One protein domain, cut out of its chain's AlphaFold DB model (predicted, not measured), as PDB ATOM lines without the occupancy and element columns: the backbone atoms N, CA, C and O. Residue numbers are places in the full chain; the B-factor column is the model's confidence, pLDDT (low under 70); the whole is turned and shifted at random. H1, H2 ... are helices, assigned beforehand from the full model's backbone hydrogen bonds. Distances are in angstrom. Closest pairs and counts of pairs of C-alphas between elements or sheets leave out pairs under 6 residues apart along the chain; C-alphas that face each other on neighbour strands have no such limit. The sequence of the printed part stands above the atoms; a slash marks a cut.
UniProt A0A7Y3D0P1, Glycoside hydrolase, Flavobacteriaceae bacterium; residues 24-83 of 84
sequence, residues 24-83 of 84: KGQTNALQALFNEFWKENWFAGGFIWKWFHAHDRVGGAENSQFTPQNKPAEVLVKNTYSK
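This is residues 24 to 83 of the 84 residues of the protein "Glycoside hydrolase" of Flavobacteriaceae bacterium (UniProt A0A7Y3D0P1). Two helices, H1 and H2, lie side by side and run the same way, and a long loop of residues 38 to 71 swings back past them from the end of H1 to the start of H2. The bend of that loop at residues 39 to 44 sticks out. The printed part has 60 residues with two named helices, H1 then H2, and no named strand; under half of its residues are in named elements, and the class is all helix. It is only just compact, close to loose, with a radius of gyration of the C-alphas of 12.1 A, and elongated, spanning 37 by 22 by 17 A.

H1, residues 24 to 37, is the longest helix. H2, residues 72 to 81, touches it at a shallow tilt of 19 degrees. Their closest C-alphas are those of Thr 27 and Ala 73, 4.7 A apart. In H1 and H2 every O i to N i+4 pair is within hydrogen-bond range.

H1 measures 19.8 A from C-alpha 24 at (18.249, -12.796, 6.434) to C-alpha 37. H2 measures 14.8 A and ends with C-alpha 81 at (1.961, -3.530, 1.671).

The C-alphas farthest apart are those of Asn 41 and Arg 57, 37.1 A. The link from H1 to H2 is long, 34 residues. The printed part has no cut, and no printed residue is under 70 in pLDDT.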
ATOM      1  N   LYS A  24      19.244 -11.718   6.406       98.44
ATOM      2  CA  LYS A  24      18.249 -12.796   6.434       98.44
ATOM      3  C   LYS A  24      17.488 -12.808   7.757       98.44
ATOM      4  O   LYS A  24      16.283 -13.020   7.751       98.44
ATOM      5  N   GLY A  25      18.158 -12.512   8.871       98.12
ATOM      6  CA  GLY A  25      17.541 -12.380  10.190       98.12
ATOM      7  C   GLY A  25      16.437 -11.324  10.209       98.12
ATOM      8  O   GLY A  25      15.316 -11.623  10.612       98.12
ATOM      9  N   GLN A  26      16.723 -10.123   9.693       98.38
ATOM     10  CA  GLN A  26      15.721  -9.055   9.570       98.38
ATOM     11  C   GLN A  26      14.535  -9.487   8.696       98.38
ATOM     12  O   GLN A  26      13.382  -9.285   9.076       98.38
ATOM     13  N   THR A  27      14.825 -10.096   7.543       98.62
ATOM     14  CA  THR A  27      13.808 -10.545   6.580       98.62
ATOM     15  C   THR A  27      12.908 -11.623   7.181       98.62
ATOM     16  O   THR A  27      11.689 -11.510   7.122       98.62
ATOM     17  N   ASN A  28      13.492 -12.633   7.829       98.69
ATOM     18  CA  ASN A  28      12.751 -13.719   8.467       98.69
ATOM     19  C   ASN A  28      11.866 -13.217   9.614       98.69
ATOM     20  O   ASN A  28      10.732 -13.662   9.742       98.69
ATOM     21  N   ALA A  29      12.365 -12.288  10.435       98.25
ATOM     22  CA  ALA A  29      11.594 -11.735  11.546       98.25
ATOM     23  C   ALA A  29      10.378 -10.929  11.057       98.25
ATOM     24  O   ALA A  29       9.284 -11.078  11.596       98.25
ATOM     25  N   LEU A  30      10.545 -10.123  10.000       97.94
ATOM     26  CA  LEU A  30       9.424  -9.429   9.356       97.94
ATOM     27  C   LEU A  30       8.441 -10.410   8.711       97.94
ATOM     28  O   LEU A  30       7.237 -10.252   8.876       97.94
ATOM     29  N   GLN A  31       8.939 -11.438   8.018       98.38
ATOM     30  CA  GLN A  31       8.087 -12.455   7.400       98.38
ATOM     31  C   GLN A  31       7.248 -13.190   8.446       98.38
ATOM     32  O   GLN A  31       6.066 -13.414   8.211       98.38
ATOM     33  N   ALA A  32       7.837 -13.535   9.595       98.31
ATOM     34  CA  ALA A  32       7.113 -14.148  10.702       98.31
ATOM     35  C   ALA A  32       6.004 -13.219  11.218       98.31
ATOM     36  O   ALA A  32       4.860 -13.639  11.298       98.31
ATOM     37  N   LEU A  33       6.303 -11.936  11.463       97.12
ATOM     38  CA  LEU A  33       5.286 -10.958  11.869       97.12
ATOM     39  C   LEU A  33       4.128 -10.887  10.864       97.12
ATOM     40  O   LEU A  33       2.966 -10.903  11.263       97.12
ATOM     41  N   PHE A  34       4.433 -10.837   9.566       96.81
ATOM     42  CA  PHE A  34       3.403 -10.790   8.529       96.81
ATOM     43  C   PHE A  34       2.603 -12.091   8.421       96.81
ATOM     44  O   PHE A  34       1.402 -12.050   8.179       96.81
ATOM     45  N   ASN A  35       3.235 -13.246   8.615       97.12
ATOM     46  CA  ASN A  35       2.535 -14.528   8.582       97.12
ATOM     47  C   ASN A  35       1.556 -14.677   9.747       97.12
ATOM     48  O   ASN A  35       0.441 -15.136   9.529       97.12
ATOM     49  N   GLU A  36       1.978 -14.291  10.952       97.44
ATOM     50  CA  GLU A  36       1.201 -14.531  12.171       97.44
ATOM     51  C   GLU A  36       0.101 -13.491  12.391       97.44
ATOM     52  O   GLU A  36      -0.973 -13.837  12.866       97.44
ATOM     53  N   PHE A  37       0.347 -12.218  12.057       96.50
ATOM     54  CA  PHE A  37      -0.543 -11.135  12.490       96.50
ATOM     55  C   PHE A  37      -1.256 -10.398  11.354       96.50
ATOM     56  O   PHE A  37      -2.286  -9.785  11.599       96.50
ATOM     57  N   TRP A  38      -0.767 -10.436  10.110       95.56
ATOM     58  CA  TRP A  38      -1.245  -9.509   9.064       95.56
ATOM     59  C   TRP A  38      -2.719  -9.681   8.673       95.56
ATOM     60  O   TRP A  38      -3.339  -8.740   8.199       95.56
ATOM     61  N   LYS A  39      -3.283 -10.881   8.864       94.56
ATOM     62  CA  LYS A  39      -4.690 -11.190   8.546       94.56
ATOM     63  C   LYS A  39      -5.619 -11.121   9.756       94.56
ATOM     64  O   LYS A  39      -6.809 -11.396   9.627       94.56
ATOM     65  N   GLU A  40      -5.082 -10.803  10.925       97.31
ATOM     66  CA  GLU A  40      -5.863 -10.723  12.146       97.31
ATOM     67  C   GLU A  40      -6.673  -9.424  12.171       97.31
ATOM     68  O   GLU A  40      -6.121  -8.335  12.049       97.31
ATOM     69  N   ASN A  41      -7.987  -9.521  12.393       97.00
ATOM     70  CA  ASN A  41      -8.896  -8.363  12.340       97.00
ATOM     71  C   ASN A  41      -8.545  -7.247  13.344       97.00
ATOM     72  O   ASN A  41      -8.951  -6.100  13.167       97.00
ATOM     73  N   TRP A  42      -7.833  -7.582  14.421       97.12
ATOM     74  CA  TRP A  42      -7.383  -6.635  15.443       97.12
ATOM     75  C   TRP A  42      -6.020  -6.000  15.117       97.12
ATOM     76  O   TRP A  42      -5.620  -5.040  15.777       97.12
ATOM     77  N   PHE A  43      -5.298  -6.513  14.120       96.38
ATOM     78  CA  PHE A  43      -3.975  -6.038  13.739       96.38
ATOM     79  C   PHE A  43      -4.076  -5.044  12.578       96.38
ATOM     80  O   PHE A  43      -4.155  -5.415  11.413       96.38
ATOM     81  N   ALA A  44      -4.037  -3.749  12.889       94.44
ATOM     82  CA  ALA A  44      -4.217  -2.683  11.895       94.44
ATOM     83  C   ALA A  44      -2.986  -2.425  10.993       94.44
ATOM     84  O   ALA A  44      -2.978  -1.464  10.226       94.44
ATOM     85  N   GLY A  45      -1.926  -3.228  11.117       93.31
ATOM     86  CA  GLY A  45      -0.655  -3.035  10.419       93.31
ATOM     87  C   GLY A  45       0.442  -2.449  11.311       93.31
ATOM     88  O   GLY A  45       0.462  -2.648  12.526       93.31
ATOM     89  N   GLY A  46       1.406  -1.745  10.709       91.62
ATOM     90  CA  GLY A  46       2.545  -1.192  11.440       91.62
ATOM     91  C   GLY A  46       3.253  -0.040  10.730       91.62
ATOM     92  O   GLY A  46       2.952   0.302   9.592       91.62
ATOM     93  N   PHE A  47       4.226   0.553  11.423       92.38
ATOM     94  CA  PHE A  47       5.083   1.611  10.889       92.38
ATOM     95  C   PHE A  47       6.523   1.122  10.776       92.38
ATOM     96  O   PHE A  47       7.057   0.476  11.682       92.38
ATOM     97  N   ILE A  48       7.184   1.464   9.671       94.69
ATOM     98  CA  ILE A  48       8.580   1.093   9.455       94.69
ATOM     99  C   ILE A  48       9.502   2.025  10.239       94.69
ATOM    100  O   ILE A  48       9.665   3.202   9.926       94.69
ATOM    101  N   TRP A  49      10.169   1.452  11.236       92.94
ATOM    102  CA  TRP A  49      11.257   2.084  11.967       92.94
ATOM    103  C   TRP A  49      12.597   1.491  11.498       92.94
ATOM    104  O   TRP A  49      12.800   0.289  11.633       92.94
ATOM    105  N   LYS A  50      13.552   2.240  10.939       91.50
ATOM    106  CA  LYS A  50      13.512   3.664  10.558       91.50
ATOM    107  C   LYS A  50      13.578   3.815   9.042       91.50
ATOM    108  O   LYS A  50      14.253   3.029   8.380       91.50
ATOM    109  N   TRP A  51      12.944   4.859   8.523       95.62
ATOM    110  CA  TRP A  51      13.072   5.276   7.131       95.62
ATOM    111  C   TRP A  51      13.806   6.615   7.053       95.62
ATOM    112  O   TRP A  51      13.518   7.528   7.825       95.62
ATOM    113  N   PHE A  52      14.764   6.735   6.142       96.88
ATOM    114  CA  PHE A  52      15.609   7.909   5.958       96.88
ATOM    115  C   PHE A  52      15.397   8.519   4.569       96.88
ATOM    116  O   PHE A  52      15.232   7.799   3.583       96.88
ATOM    117  N   HIS A  53      15.487   9.849   4.477       96.50
ATOM    118  CA  HIS A  53      15.323  10.587   3.217       96.50
ATOM    119  C   HIS A  53      16.443  10.333   2.196       96.50
ATOM    120  O   HIS A  53      16.200  10.372   0.995       96.50
ATOM    121  N   ALA A  54      17.671  10.069   2.653       95.56
ATOM    122  CA  ALA A  54      18.834   9.877   1.787       95.56
ATOM    123  C   ALA A  54      18.920   8.434   1.255       95.56
ATOM    124  O   ALA A  54      19.876   7.731   1.576       95.56
ATOM    125  N   HIS A  55      17.916   8.000   0.482       94.31
ATOM    126  CA  HIS A  55      17.743   6.607   0.045       94.31
ATOM    127  C   HIS A  55      19.024   5.997  -0.552       94.31
ATOM    128  O   HIS A  55      19.414   4.912  -0.142       94.31
ATOM    129  N   ASP A  56      19.754   6.736  -1.389       95.25
ATOM    130  CA  ASP A  56      20.968   6.241  -2.064       95.25
ATOM    131  C   ASP A  56      22.181   6.028  -1.134       95.25
ATOM    132  O   ASP A  56      23.228   5.555  -1.571       95.25
ATOM    133  N   ARG A  57      22.086   6.413   0.147       94.25
ATOM    134  CA  ARG A  57      23.211   6.410   1.106       94.25
ATOM    135  C   ARG A  57      22.921   5.666   2.412       94.25
ATOM    136  O   ARG A  57      23.712   5.761   3.350       94.25
ATOM    137  N   VAL A  58      21.789   4.973   2.521       95.75
ATOM    138  CA  VAL A  58      21.337   4.332   3.769       95.75
ATOM    139  C   VAL A  58      21.039   2.854   3.576       95.75
ATOM    140  O   VAL A  58      20.702   2.409   2.484       95.75
ATOM    141  N   GLY A  59      21.124   2.091   4.666       95.94
ATOM    142  CA  GLY A  59      20.890   0.654   4.613       95.94
ATOM    143  C   GLY A  59      21.963  -0.067   3.796       95.94
ATOM    144  O   GLY A  59      23.143   0.257   3.926       95.94
ATOM    145  N   GLY A  60      21.570  -1.058   2.999       96.44
ATOM    146  CA  GLY A  60      22.512  -1.839   2.192       96.44
ATOM    147  C   GLY A  60      23.096  -3.062   2.903       96.44
ATOM    148  O   GLY A  60      22.761  -3.365   4.053       96.44
ATOM    149  N   ALA A  61      23.977  -3.765   2.187       96.12
ATOM    150  CA  ALA A  61      24.492  -5.078   2.578       96.12
ATOM    151  C   ALA A  61      25.309  -5.075   3.881       96.12
ATOM    152  O   ALA A  61      25.275  -6.061   4.607       96.12
ATOM    153  N   GLU A  62      25.954  -3.952   4.205       95.50
ATOM    154  CA  GLU A  62      26.827  -3.797   5.381       95.50
ATOM    155  C   GLU A  62      26.126  -3.117   6.573       95.50
ATOM    156  O   GLU A  62      26.746  -2.778   7.581       95.50
ATOM    157  N   ASN A  63      24.818  -2.863   6.481       95.25
ATOM    158  CA  ASN A  63      24.098  -2.127   7.514       95.25
ATOM    159  C   ASN A  63      23.374  -3.069   8.486       95.25
ATOM    160  O   ASN A  63      22.336  -3.640   8.155       95.25
ATOM    161  N   SER A  64      23.847  -3.138   9.733       95.69
ATOM    162  CA  SER A  64      23.219  -3.928  10.809       95.69
ATOM    163  C   SER A  64      21.992  -3.257  11.459       95.69
ATOM    164  O   SER A  64      21.380  -3.802  12.378       95.69
ATOM    165  N   GLN A  65      21.612  -2.054  11.018       95.56
ATOM    166  CA  GLN A  65      20.607  -1.218  11.685       95.56
ATOM    167  C   GLN A  65      19.172  -1.509  11.218       95.56
ATOM    168  O   GLN A  65      18.924  -2.333  10.343       95.56
ATOM    169  N   PHE A  66      18.202  -0.842  11.847       97.06
ATOM    170  CA  PHE A  66      16.770  -1.125  11.700       97.06
ATOM    171  C   PHE A  66      16.181  -0.881  10.312       97.06
ATOM    172  O   PHE A  66      15.198  -1.528   9.960       97.06
ATOM    173  N   THR A  67      16.729   0.065   9.544       97.44
ATOM    174  CA  THR A  67      16.149   0.411   8.241       97.44
ATOM    175  C   THR A  67      16.116  -0.814   7.325       97.44
ATOM    176  O   THR A  67      17.115  -1.545   7.267       97.44
ATOM    177  N   PRO A  68      14.991  -1.082   6.641       97.81
ATOM    178  CA  PRO A  68      14.941  -2.104   5.608       97.81
ATOM    179  C   PRO A  68      15.504  -1.600   4.272       97.81
ATOM    180  O   PRO A  68      15.741  -2.431   3.403       97.81
ATOM    181  N   GLN A  69      15.719  -0.285   4.107       98.06
ATOM    182  CA  GLN A  69      16.121   0.326   2.835       98.06
ATOM    183  C   GLN A  69      17.366  -0.340   2.250       98.06
ATOM    184  O   GLN A  69      18.330  -0.611   2.969       98.06
ATOM    185  N   ASN A  70      17.353  -0.589   0.945       98.00
ATOM    186  CA  ASN A  70      18.417  -1.239   0.187       98.00
ATOM    187  C   ASN A  70      18.809  -2.625   0.733       98.00
ATOM    188  O   ASN A  70      19.938  -3.079   0.552       98.00
ATOM    189  N   LYS A  71      17.892  -3.313   1.426       98.31
ATOM    190  CA  LYS A  71      18.068  -4.683   1.930       98.31
ATOM    191  C   LYS A  71      16.959  -5.590   1.398       98.31
ATOM    192  O   LYS A  71      15.894  -5.103   1.023       98.31
ATOM    193  N   PRO A  72      17.127  -6.923   1.459       98.62
ATOM    194  CA  PRO A  72      16.058  -7.861   1.105       98.62
ATOM    195  C   PRO A  72      14.741  -7.618   1.866       98.62
ATOM    196  O   PRO A  72      13.659  -7.836   1.327       98.62
ATOM    197  N   ALA A  73      14.828  -7.104   3.098       98.38
ATOM    198  CA  ALA A  73      13.676  -6.725   3.907       98.38
ATOM    199  C   ALA A  73      12.786  -5.648   3.256       98.38
ATOM    200  O   ALA A  73      11.575  -5.682   3.455       98.38
ATOM    201  N   GLU A  74      13.335  -4.714   2.468       98.25
ATOM    202  CA  GLU A  74      12.531  -3.700   1.766       98.25
ATOM    203  C   GLU A  74      11.621  -4.330   0.714       98.25
ATOM    204  O   GLU A  74      10.443  -3.986   0.642       98.25
ATOM    205  N   VAL A  75      12.137  -5.291  -0.057       98.31
ATOM    206  CA  VAL A  75      11.345  -6.009  -1.066       98.31
ATOM    207  C   VAL A  75      10.180  -6.742  -0.403       98.31
ATOM    208  O   VAL A  75       9.054  -6.683  -0.895       98.31
ATOM    209  N   LEU A  76      10.433  -7.387   0.740       98.06
ATOM    210  CA  LEU A  76       9.390  -8.043   1.522       98.06
ATOM    211  C   LEU A  76       8.325  -7.043   1.993       98.06
ATOM    212  O   LEU A  76       7.142  -7.272   1.758       98.06
ATOM    213  N   VAL A  77       8.731  -5.928   2.610       97.19
ATOM    214  CA  VAL A  77       7.804  -4.885   3.084       97.19
ATOM    215  C   VAL A  77       6.965  -4.338   1.929       97.19
ATOM    216  O   VAL A  77       5.743  -4.292   2.041       97.19
ATOM    217  N   LYS A  78       7.595  -3.996   0.799       96.94
ATOM    218  CA  LYS A  78       6.902  -3.508  -0.400       96.94
ATOM    219  C   LYS A  78       5.855  -4.509  -0.881       96.94
ATOM    220  O   LYS A  78       4.714  -4.128  -1.115       96.94
ATOM    221  N   ASN A  79       6.229  -5.781  -1.001       96.88
ATOM    222  CA  ASN A  79       5.329  -6.825  -1.478       96.88
ATOM    223  C   ASN A  79       4.173  -7.100  -0.514       96.88
ATOM    224  O   ASN A  79       3.095  -7.447  -0.978       96.88
ATOM    225  N   THR A  80       4.382  -6.985   0.799       95.56
ATOM    226  CA  THR A  80       3.299  -7.133   1.781       95.56
ATOM    227  C   THR A  80       2.318  -5.970   1.680       95.56
ATOM    228  O   THR A  80       1.129  -6.204   1.530       95.56
ATOM    229  N   TYR A  81       2.810  -4.728   1.668       93.44
ATOM    230  CA  TYR A  81       1.961  -3.530   1.671       93.44
ATOM    231  C   TYR A  81       1.289  -3.247   0.319       93.44
ATOM    232  O   TYR A  81       0.372  -2.446   0.268       93.44
ATOM    233  N   SER A  82       1.751  -3.864  -0.776       94.06
ATOM    234  CA  SER A  82       1.142  -3.704  -2.111       94.06
ATOM    235  C   SER A  82       0.052  -4.740  -2.419       94.06
ATOM    236  O   SER A  82      -0.487  -4.730  -3.523       94.06
ATOM    237  N   LYS A  83      -0.185  -5.710  -1.526       83.38
ATOM    238  CA  LYS A  83      -1.196  -6.768  -1.715       83.38
ATOM    239  C   LYS A  83      -2.587  -6.374  -1.221       83.38
ATOM    240  O   LYS A  83      -3.534  -7.090  -1.538       83.38
TER     241      LYS A  83